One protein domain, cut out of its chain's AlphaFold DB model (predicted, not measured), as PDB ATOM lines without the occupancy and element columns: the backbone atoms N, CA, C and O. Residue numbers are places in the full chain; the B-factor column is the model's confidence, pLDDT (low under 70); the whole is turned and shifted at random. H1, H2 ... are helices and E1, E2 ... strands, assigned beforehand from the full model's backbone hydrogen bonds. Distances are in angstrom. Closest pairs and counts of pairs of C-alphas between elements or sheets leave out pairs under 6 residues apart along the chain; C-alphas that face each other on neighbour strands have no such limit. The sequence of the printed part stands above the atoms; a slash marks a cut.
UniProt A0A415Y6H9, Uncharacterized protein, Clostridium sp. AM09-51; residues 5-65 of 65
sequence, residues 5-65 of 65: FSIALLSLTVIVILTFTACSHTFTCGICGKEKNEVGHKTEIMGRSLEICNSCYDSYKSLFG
ATOM      1  N   PHE A   5      48.273  -8.181  15.744       52.22
ATOM      2  CA  PHE A   5      47.240  -7.365  16.393       52.22
ATOM      3  C   PHE A   5      47.397  -5.860  16.130       52.22
ATOM      4  O   PHE A   5      46.406  -5.140  16.090       52.22
ATOM      5  N   SER A   6      48.624  -5.382  15.899       53.16
ATOM      6  CA  SER A   6      48.885  -3.954  15.664       53.16
ATOM      7  C   SER A   6      48.397  -3.457  14.300       53.16
ATOM      8  O   SER A   6      48.088  -2.282  14.163       53.16
ATOM      9  N   ILE A   7      48.297  -4.337  13.300       53.81
ATOM     10  CA  ILE A   7      47.875  -3.959  11.941       53.81
ATOM     11  C   ILE A   7      46.343  -3.844  11.858       53.81
ATOM     12  O   ILE A   7      45.832  -2.949  11.194       53.81
ATOM     13  N   ALA A   8      45.609  -4.687  12.592       53.53
ATOM     14  CA  ALA A   8      44.145  -4.664  12.616       53.53
ATOM     15  C   ALA A   8      43.566  -3.426  13.332       53.53
ATOM     16  O   ALA A   8      42.489  -2.952  12.975       53.53
ATOM     17  N   LEU A   9      44.281  -2.872  14.321       53.12
ATOM     18  CA  LEU A   9      43.862  -1.642  15.004       53.12
ATOM     19  C   LEU A   9      44.034  -0.390  14.129       53.12
ATOM     20  O   LEU A   9      43.237   0.538  14.229       53.12
ATOM     21  N   LEU A  10      45.050  -0.370  13.260       53.69
ATOM     22  CA  LEU A  10      45.343   0.769  12.383       53.69
ATOM     23  C   LEU A  10      44.347   0.908  11.223       53.69
ATOM     24  O   LEU A  10      44.094   2.017  10.767       53.69
ATOM     25  N   SER A  11      43.748  -0.190  10.756       53.22
ATOM     26  CA  SER A  11      42.710  -0.132   9.716       53.22
ATOM     27  C   SER A  11      41.380   0.432  10.222       53.22
ATOM     28  O   SER A  11      40.623   1.001   9.441       53.22
ATOM     29  N   LEU A  12      41.088   0.302  11.522       54.53
ATOM     30  CA  LEU A  12      39.813   0.740  12.097       54.53
ATOM     31  C   LEU A  12      39.731   2.270  12.239       54.53
ATOM     32  O   LEU A  12      38.664   2.853  12.065       54.53
ATOM     33  N   THR A  13      40.858   2.932  12.507       57.69
ATOM     34  CA  THR A  13      40.925   4.392  12.675       57.69
ATOM     35  C   THR A  13      40.776   5.153  11.359       57.69
ATOM     36  O   THR A  13      40.198   6.234  11.357       57.69
ATOM     37  N   VAL A  14      41.216   4.592  10.230       59.50
ATOM     38  CA  VAL A  14      41.094   5.243   8.909       59.50
ATOM     39  C   VAL A  14      39.633   5.333   8.445       59.50
ATOM     40  O   VAL A  14      39.231   6.330   7.846       59.50
ATOM     41  N   ILE A  15      38.809   4.335   8.775       59.34
ATOM     42  CA  ILE A  15      37.394   4.279   8.366       59.34
ATOM     43  C   ILE A  15      36.567   5.371   9.066       59.34
ATOM     44  O   ILE A  15      35.705   5.990   8.446       59.34
ATOM     45  N   VAL A  16      36.869   5.664  10.334       60.19
ATOM     46  CA  VAL A  16      36.154   6.682  11.128       60.19
ATOM     47  C   VAL A  16      36.401   8.099  10.593       60.19
ATOM     48  O   VAL A  16      35.489   8.927  10.575       60.19
ATOM     49  N   ILE A  17      37.603   8.383  10.088       59.84
ATOM     50  CA  ILE A  17      37.962   9.721   9.587       59.84
ATOM     51  C   ILE A  17      37.257  10.009   8.249       59.84
ATOM     52  O   ILE A  17      36.792  11.125   8.025       59.84
ATOM     53  N   LEU A  18      37.091   8.995   7.393       55.50
ATOM     54  CA  LEU A  18      36.385   9.136   6.113       55.50
ATOM     55  C   LEU A  18      34.896   9.466   6.304       55.50
ATOM     56  O   LEU A  18      34.350  10.281   5.560       55.50
ATOM     57  N   THR A  19      34.248   8.924   7.342       58.12
ATOM     58  CA  THR A  19      32.834   9.236   7.630       58.12
ATOM     59  C   THR A  19      32.597  10.672   8.105       58.12
ATOM     60  O   THR A  19      31.515  11.206   7.885       58.12
ATOM     61  N   PHE A  20      33.602  11.336   8.688       55.81
ATOM     62  CA  PHE A  20      33.478  12.736   9.118       55.81
ATOM     63  C   PHE A  20      33.588  13.732   7.957       55.81
ATOM     64  O   PHE A  20      32.976  14.796   8.003       55.81
ATOM     65  N   THR A  21      34.303  13.378   6.885       57.09
ATOM     66  CA  THR A  21      34.434  14.240   5.694       57.09
ATOM     67  C   THR A  21      33.188  14.267   4.803       57.09
ATOM     68  O   THR A  21      33.084  15.114   3.922       57.09
ATOM     69  N   ALA A  22      32.214  13.383   5.044       54.06
ATOM     70  CA  ALA A  22      30.961  13.337   4.290       54.06
ATOM     71  C   ALA A  22      29.892  14.324   4.804       54.06
ATOM     72  O   ALA A  22      28.845  14.475   4.180       54.06
ATOM     73  N   CYS A  23      30.139  15.013   5.925       57.69
ATOM     74  CA  CYS A  23      29.169  15.911   6.563       57.69
ATOM     75  C   CYS A  23      29.327  17.385   6.138       57.69
ATOM     76  O   CYS A  23      29.052  18.298   6.909       57.69
ATOM     77  N   SER A  24      29.807  17.628   4.920       58.94
ATOM     78  CA  SER A  24      29.925  18.971   4.350       58.94
ATOM     79  C   SER A  24      29.400  18.971   2.922       58.94
ATOM     80  O   SER A  24      30.164  19.069   1.964       58.94
ATOM     81  N   HIS A  25      28.081  18.814   2.779       72.00
ATOM     82  CA  HIS A  25      27.406  19.108   1.519       72.00
ATOM     83  C   HIS A  25      27.373  20.627   1.355       72.00
ATOM     84  O   HIS A  25      26.541  21.317   1.941       72.00
ATOM     85  N   THR A  26      28.325  21.151   0.586       79.62
ATOM     86  CA  THR A  26      28.226  22.508   0.069       79.62
ATOM     87  C   THR A  26      27.325  22.504  -1.156       79.62
ATOM     88  O   THR A  26      27.479  21.689  -2.064       79.62
ATOM     89  N   PHE A  27      26.357  23.410  -1.186       87.06
ATOM     90  CA  PHE A  27      25.524  23.642  -2.359       87.06
ATOM     91  C   PHE A  27      25.400  25.140  -2.617       87.06
ATOM     92  O   PHE A  27      25.554  25.966  -1.716       87.06
ATOM     93  N   THR A  28      25.121  25.507  -3.863       89.44
ATOM     94  CA  THR A  28      24.820  26.895  -4.218       89.44
ATOM     95  C   THR A  28      23.318  27.105  -4.162       89.44
ATOM     96  O   THR A  28      22.565  26.440  -4.869       89.44
ATOM     97  N   CYS A  29      22.873  28.044  -3.332       88.62
ATOM     98  CA  CYS A  29      21.457  28.361  -3.215       88.62
ATOM     99  C   CYS A  29      20.912  28.987  -4.506       88.62
ATOM    100  O   CYS A  29      21.395  30.036  -4.938       88.62
ATOM    101  N   GLY A  30      19.841  28.415  -5.061       87.50
ATOM    102  CA  GLY A  30      19.206  28.894  -6.293       87.50
ATOM    103  C   GLY A  30      18.523  30.265  -6.193       87.50
ATOM    104  O   GLY A  30      18.225  30.858  -7.224       87.50
ATOM    105  N   ILE A  31      18.286  30.783  -4.979       88.25
ATOM    106  CA  ILE A  31      17.679  32.112  -4.762       88.25
ATOM    107  C   ILE A  31      18.745  33.186  -4.552       88.25
ATOM    108  O   ILE A  31      18.728  34.218  -5.213       88.25
ATOM    109  N   CYS A  32      19.652  32.982  -3.592       89.19
ATOM    110  CA  CYS A  32      20.604  34.020  -3.189       89.19
ATOM    111  C   CYS A  32      21.990  33.871  -3.830       89.19
ATOM    112  O   CYS A  32      22.839  34.734  -3.616       89.19
ATOM    113  N   GLY A  33      22.239  32.780  -4.566       89.31
ATOM    114  CA  GLY A  33      23.500  32.516  -5.264       89.31
ATOM    115  C   GLY A  33      24.701  32.268  -4.350       89.31
ATOM    116  O   GLY A  33      25.829  32.214  -4.828       89.31
ATOM    117  N   LYS A  34      24.490  32.150  -3.034       89.38
ATOM    118  CA  LYS A  34      25.562  31.914  -2.063       89.38
ATOM    119  C   LYS A  34      25.825  30.423  -1.913       89.38
ATOM    120  O   LYS A  34      24.879  29.638  -1.839       89.38
ATOM    121  N   GLU A  35      27.100  30.069  -1.799       89.62
ATOM    122  CA  GLU A  35      27.507  28.739  -1.364       89.62
ATOM    123  C   GLU A  35      27.191  28.575   0.123       89.62
ATOM    124  O   GLU A  35      27.477  29.452   0.947       89.62
ATOM    125  N   LYS A  36      26.536  27.469   0.455       86.56
ATOM    126  CA  LYS A  36      26.080  27.148   1.797       86.56
ATOM    127  C   LYS A  36      26.514  25.743   2.152       86.56
ATOM    128  O   LYS A  36      26.338  24.826   1.361       86.56
ATOM    129  N   ASN A  37      27.071  25.593   3.346       86.12
ATOM    130  CA  ASN A  37      27.414  24.304   3.933       86.12
ATOM    131  C   ASN A  37      26.294  23.905   4.903       86.12
ATOM    132  O   ASN A  37      26.439  23.983   6.120       86.12
ATOM    133  N   GLU A  38      25.118  23.637   4.344       81.94
ATOM    134  CA  GLU A  38      23.910  23.266   5.081       81.94
ATOM    135  C   GLU A  38      23.052  22.341   4.205       81.94
ATOM    136  O   GLU A  38      23.315  22.183   3.013       81.94
ATOM    137  N   VAL A  39      22.020  21.725   4.779       81.94
ATOM    138  CA  VAL A  39      21.073  20.914   4.001       81.94
ATOM    139  C   VAL A  39      20.181  21.844   3.175       81.94
ATOM    140  O   VAL A  39      19.470  22.677   3.733       81.94
ATOM    141  N   GLY A  40      20.210  21.703   1.851       84.56
ATOM    142  CA  GLY A  40      19.352  22.468   0.951       84.56
ATOM    143  C   GLY A  40      17.893  22.011   0.993       84.56
ATOM    144  O   GLY A  40      17.586  20.818   1.019       84.56
ATOM    145  N   HIS A  41      16.972  22.971   0.968       87.06
ATOM    146  CA  HIS A  41      15.539  22.718   0.849       87.06
ATOM    147  C   HIS A  41      15.143  22.712  -0.621       87.06
ATOM    148  O   HIS A  41      15.304  23.711  -1.320       87.06
ATOM    149  N   LYS A  42      14.589  21.599  -1.101       87.62
ATOM    150  CA  LYS A  42      14.017  21.532  -2.448       87.62
ATOM    151  C   LYS A  42      12.608  22.103  -2.420       87.62
ATOM    152  O   LYS A  42      11.750  21.590  -1.707       87.62
ATOM    153  N   THR A  43      12.377  23.151  -3.198       85.12
ATOM    154  CA  THR A  43      11.060  23.771  -3.363       85.12
ATOM    155  C   THR A  43      10.779  24.021  -4.839       85.12
ATOM    156  O   THR A  43      11.700  24.130  -5.648       85.12
ATOM    157  N   GLU A  44       9.506  24.089  -5.206       87.94
ATOM    158  CA  GLU A  44       9.092  24.441  -6.558       87.94
ATOM    159  C   GLU A  44       8.755  25.932  -6.613       87.94
ATOM    160  O   GLU A  44       7.843  26.403  -5.936       87.94
ATOM    161  N   ILE A  45       9.510  26.687  -7.410       80.94
ATOM    162  CA  ILE A  45       9.295  28.120  -7.619       80.94
ATOM    163  C   ILE A  45       9.125  28.335  -9.118       80.94
ATOM    164  O   ILE A  45       9.986  27.952  -9.910       80.94
ATOM    165  N   MET A  46       8.006  28.944  -9.517       80.06
ATOM    166  CA  MET A  46       7.691  29.229 -10.927       80.06
ATOM    167  C   MET A  46       7.767  27.984 -11.839       80.06
ATOM    168  O   MET A  46       8.276  28.057 -12.959       80.06
ATOM    169  N   GLY A  47       7.304  26.826 -11.351       85.12
ATOM    170  CA  GLY A  47       7.313  25.559 -12.096       85.12
ATOM    171  C   GLY A  47       8.700  24.934 -12.282       85.12
ATOM    172  O   GLY A  47       8.863  24.038 -13.109       85.12
ATOM    173  N   ARG A  48       9.721  25.406 -11.552       84.31
ATOM    174  CA  ARG A  48      11.061  24.805 -11.523       84.31
ATOM    175  C   ARG A  48      11.400  24.354 -10.110       84.31
ATOM    176  O   ARG A  48      11.211  25.106  -9.156       84.31
ATOM    177  N   SER A  49      11.954  23.151  -9.984       87.75
ATOM    178  CA  SER A  49      12.519  22.683  -8.718       87.75
ATOM    179  C   SER A  49      13.856  23.383  -8.473       87.75
ATOM    180  O   SER A  49      14.786  23.248  -9.271       87.75
ATOM    181  N   LEU A  50      13.937  24.161  -7.396       87.56
ATOM    182  CA  LEU A  50      15.140  24.854  -6.952       87.56
ATOM    183  C   LEU A  50      15.535  24.358  -5.564       87.56
ATOM    184  O   LEU A  50      14.694  24.173  -4.684       87.56
ATOM    185  N   GLU A  51      16.836  24.182  -5.366       91.50
ATOM    186  CA  GLU A  51      17.416  23.921  -4.054       91.50
ATOM    187  C   GLU A  51      17.824  25.248  -3.410       91.50
ATOM    188  O   GLU A  51      18.575  26.041  -3.991       91.50
ATOM    189  N   ILE A  52      17.273  25.530  -2.231       91.56
ATOM    190  CA  ILE A  52      17.379  26.835  -1.580       91.56
ATOM    191  C   ILE A  52      17.858  26.706  -0.135       91.56
ATOM    192  O   ILE A  52      17.663  25.693   0.528       91.56
ATOM    193  N   CYS A  53      18.505  27.764   0.344       91.38
ATOM    194  CA  CYS A  53      19.033  27.863   1.699       91.38
ATOM    195  C   CYS A  53      17.924  27.965   2.750       91.38
ATOM    196  O   CYS A  53      16.853  28.490   2.438       91.38
ATOM    197  N   ASN A  54      18.180  27.552   3.994       89.12
ATOM    198  CA  ASN A  54      17.162  27.584   5.047       89.12
ATOM    199  C   ASN A  54      16.648  29.014   5.289       89.12
ATOM    200  O   ASN A  54      15.450  29.260   5.264       89.12
ATOM    201  N   SER A  55      17.541  30.014   5.322       88.25
ATOM    202  CA  SER A  55      17.120  31.421   5.451       88.25
ATOM    203  C   SER A  55      16.256  31.912   4.278       88.25
ATOM    204  O   SER A  55      15.390  32.772   4.441       88.25
ATOM    205  N   CYS A  56      16.505  31.385   3.077       88.44
ATOM    206  CA  CYS A  56      15.741  31.693   1.874       88.44
ATOM    207  C   CYS A  56      14.351  31.043   1.946       88.44
ATOM    208  O   CYS A  56      13.356  31.662   1.576       88.44
ATOM    209  N   TYR A  57      14.302  29.808   2.446       89.19
ATOM    210  CA  TYR A  57      13.080  29.048   2.660       89.19
ATOM    211  C   TYR A  57      12.201  29.678   3.746       89.19
ATOM    212  O   TYR A  57      11.014  29.869   3.507       89.19
ATOM    213  N   ASP A  58      12.773  30.091   4.879       90.19
ATOM    214  CA  ASP A  58      12.045  30.797   5.942       90.19
ATOM    215  C   ASP A  58      11.449  32.116   5.442       90.19
ATOM    216  O   ASP A  58      10.281  32.412   5.694       90.19
ATOM    217  N   SER A  59      12.224  32.883   4.670       87.50
ATOM    218  CA  SER A  59      11.737  34.133   4.071       87.50
ATOM    219  C   SER A  59      10.593  33.872   3.089       87.50
ATOM    220  O   SER A  59       9.585  34.572   3.110       87.50
ATOM    221  N   TYR A  60      10.721  32.842   2.248       85.88
ATOM    222  CA  TYR A  60       9.668  32.433   1.322       85.88
ATOM    223  C   TYR A  60       8.400  31.999   2.067       85.88
ATOM    224  O   TYR A  60       7.308  32.480   1.771       85.88
ATOM    225  N   LYS A  61       8.546  31.148   3.084       85.81
ATOM    226  CA  LYS A  61       7.438  30.654   3.901       85.81
ATOM    227  C   LYS A  61       6.750  31.778   4.675       85.81
ATOM    228  O   LYS A  61       5.539  31.756   4.792       85.81
ATOM    229  N   SER A  62       7.490  32.771   5.163       88.00
ATOM    230  CA  SER A  62       6.904  33.923   5.859       88.00
ATOM    231  C   SER A  62       6.115  34.864   4.942       88.00
ATOM    232  O   SER A  62       5.297  35.631   5.444       88.00
ATOM    233  N   LEU A  63       6.402  34.876   3.639       80.56
ATOM    234  CA  LEU A  63       5.748  35.761   2.671       80.56
ATOM    235  C   LEU A  63       4.578  35.086   1.943       80.56
ATOM    236  O   LEU A  63       3.650  35.778   1.531       80.56
ATOM    237  N   PHE A  64       4.638  33.765   1.758       76.00
ATOM    238  CA  PHE A  64       3.710  33.011   0.903       76.00
ATOM    239  C   PHE A  64       3.060  31.789   1.573       76.00
ATOM    240  O   PHE A  64       2.228  31.141   0.938       76.00
ATOM    241  N   GLY A  65       3.461  31.434   2.797       63.03
ATOM    242  CA  GLY A  65       2.879  30.344   3.592       63.03
ATOM    243  C   GLY A  65       1.907  30.852   4.643       63.03
ATOM    244  O   GLY A  65       1.019  30.054   5.006       63.03
TER     245      GLY A  65
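AT A GLANCE: This is residues 5 to 65 of the 65 residues of an uncharacterized protein of Clostridium sp. AM09-51 (UniProt A0A415Y6H9). A long arm, helix H1, sticks out from a small body made of two short strand hairpins, E1 with E2 and E3 with E4, and a closing helix H2 near the second hairpin. Residues 5 to 22 stand free, of which 5 to 20 belong to H1, and this arm makes much of the length. The printed part has 61 residues, with two named helices and four named strands in the order H1, E1, E2, E3, E4, H2; each hairpin is a two-stranded antiparallel sheet, and the class is mixed, helices and strands. The whole is extended, with a radius of gyration of the C-alphas of 18.7 A, and its spans are 61 by 19 by 17 A, a rod.

HOW THE PARTS SIT: Helix H1, residues 5 to 20, is apart from E2, residues 35 to 37, from E3, residues 41 to 45, from E4, residues 48 to 52, and from H2, residues 54 to 64. E1, residues 26 to 28, and E2 form a hairpin, antiparallel at 150 degrees between their directions, with N 27 and O 36 within hydrogen-bond range at 2.9 A. E2 and E3 are apart. E3 and E4 form the second hairpin, antiparallel at 144 degrees, with N 43 and O 50 within hydrogen-bond range at 2.9 A and N 50 and O 43 at 2.8 A. The closest C-alphas of E1 and E4 are those of Thr 28 and Ile 52, 7.9 A apart. The closest C-alphas of E3 and H2 are those of His 41 and Asn 54, 6.6 A apart. In H2 every O i to N i+4 pair is within hydrogen-bond range; in H1 3 of 12 are, beside 6 of 13 O i to N i+3 pairs.

IN THESE COORDINATES: H1 runs 25.4 A from C-alpha 5 at (47.240, -7.365, 16.393) to C-alpha 20 at (33.478, 12.736, 9.118). E1, residues 26 to 28, and E2, residues 35 to 37, are three residues each. E3, residues 41 to 45, is 11.8 A long, and E4, residues 48 to 52, is 12.0 A long. H2 is 15.1 A long and ends with C-alpha 64 at (3.710, 33.011, 0.903).

THE WHOLE: The two C-alphas farthest apart are those of Phe 5 and Leu 63, 61.4 A. Without residues 5 to 22 the body has 43 residues and spans 30 by 20 by 16 A. The printed part has no cut, and no link is long: the link from E1 to E2 is short, the others tight. The mean pLDDT of the printed part is 75.9, and residues 5 to 24 and residue 65 are under 70.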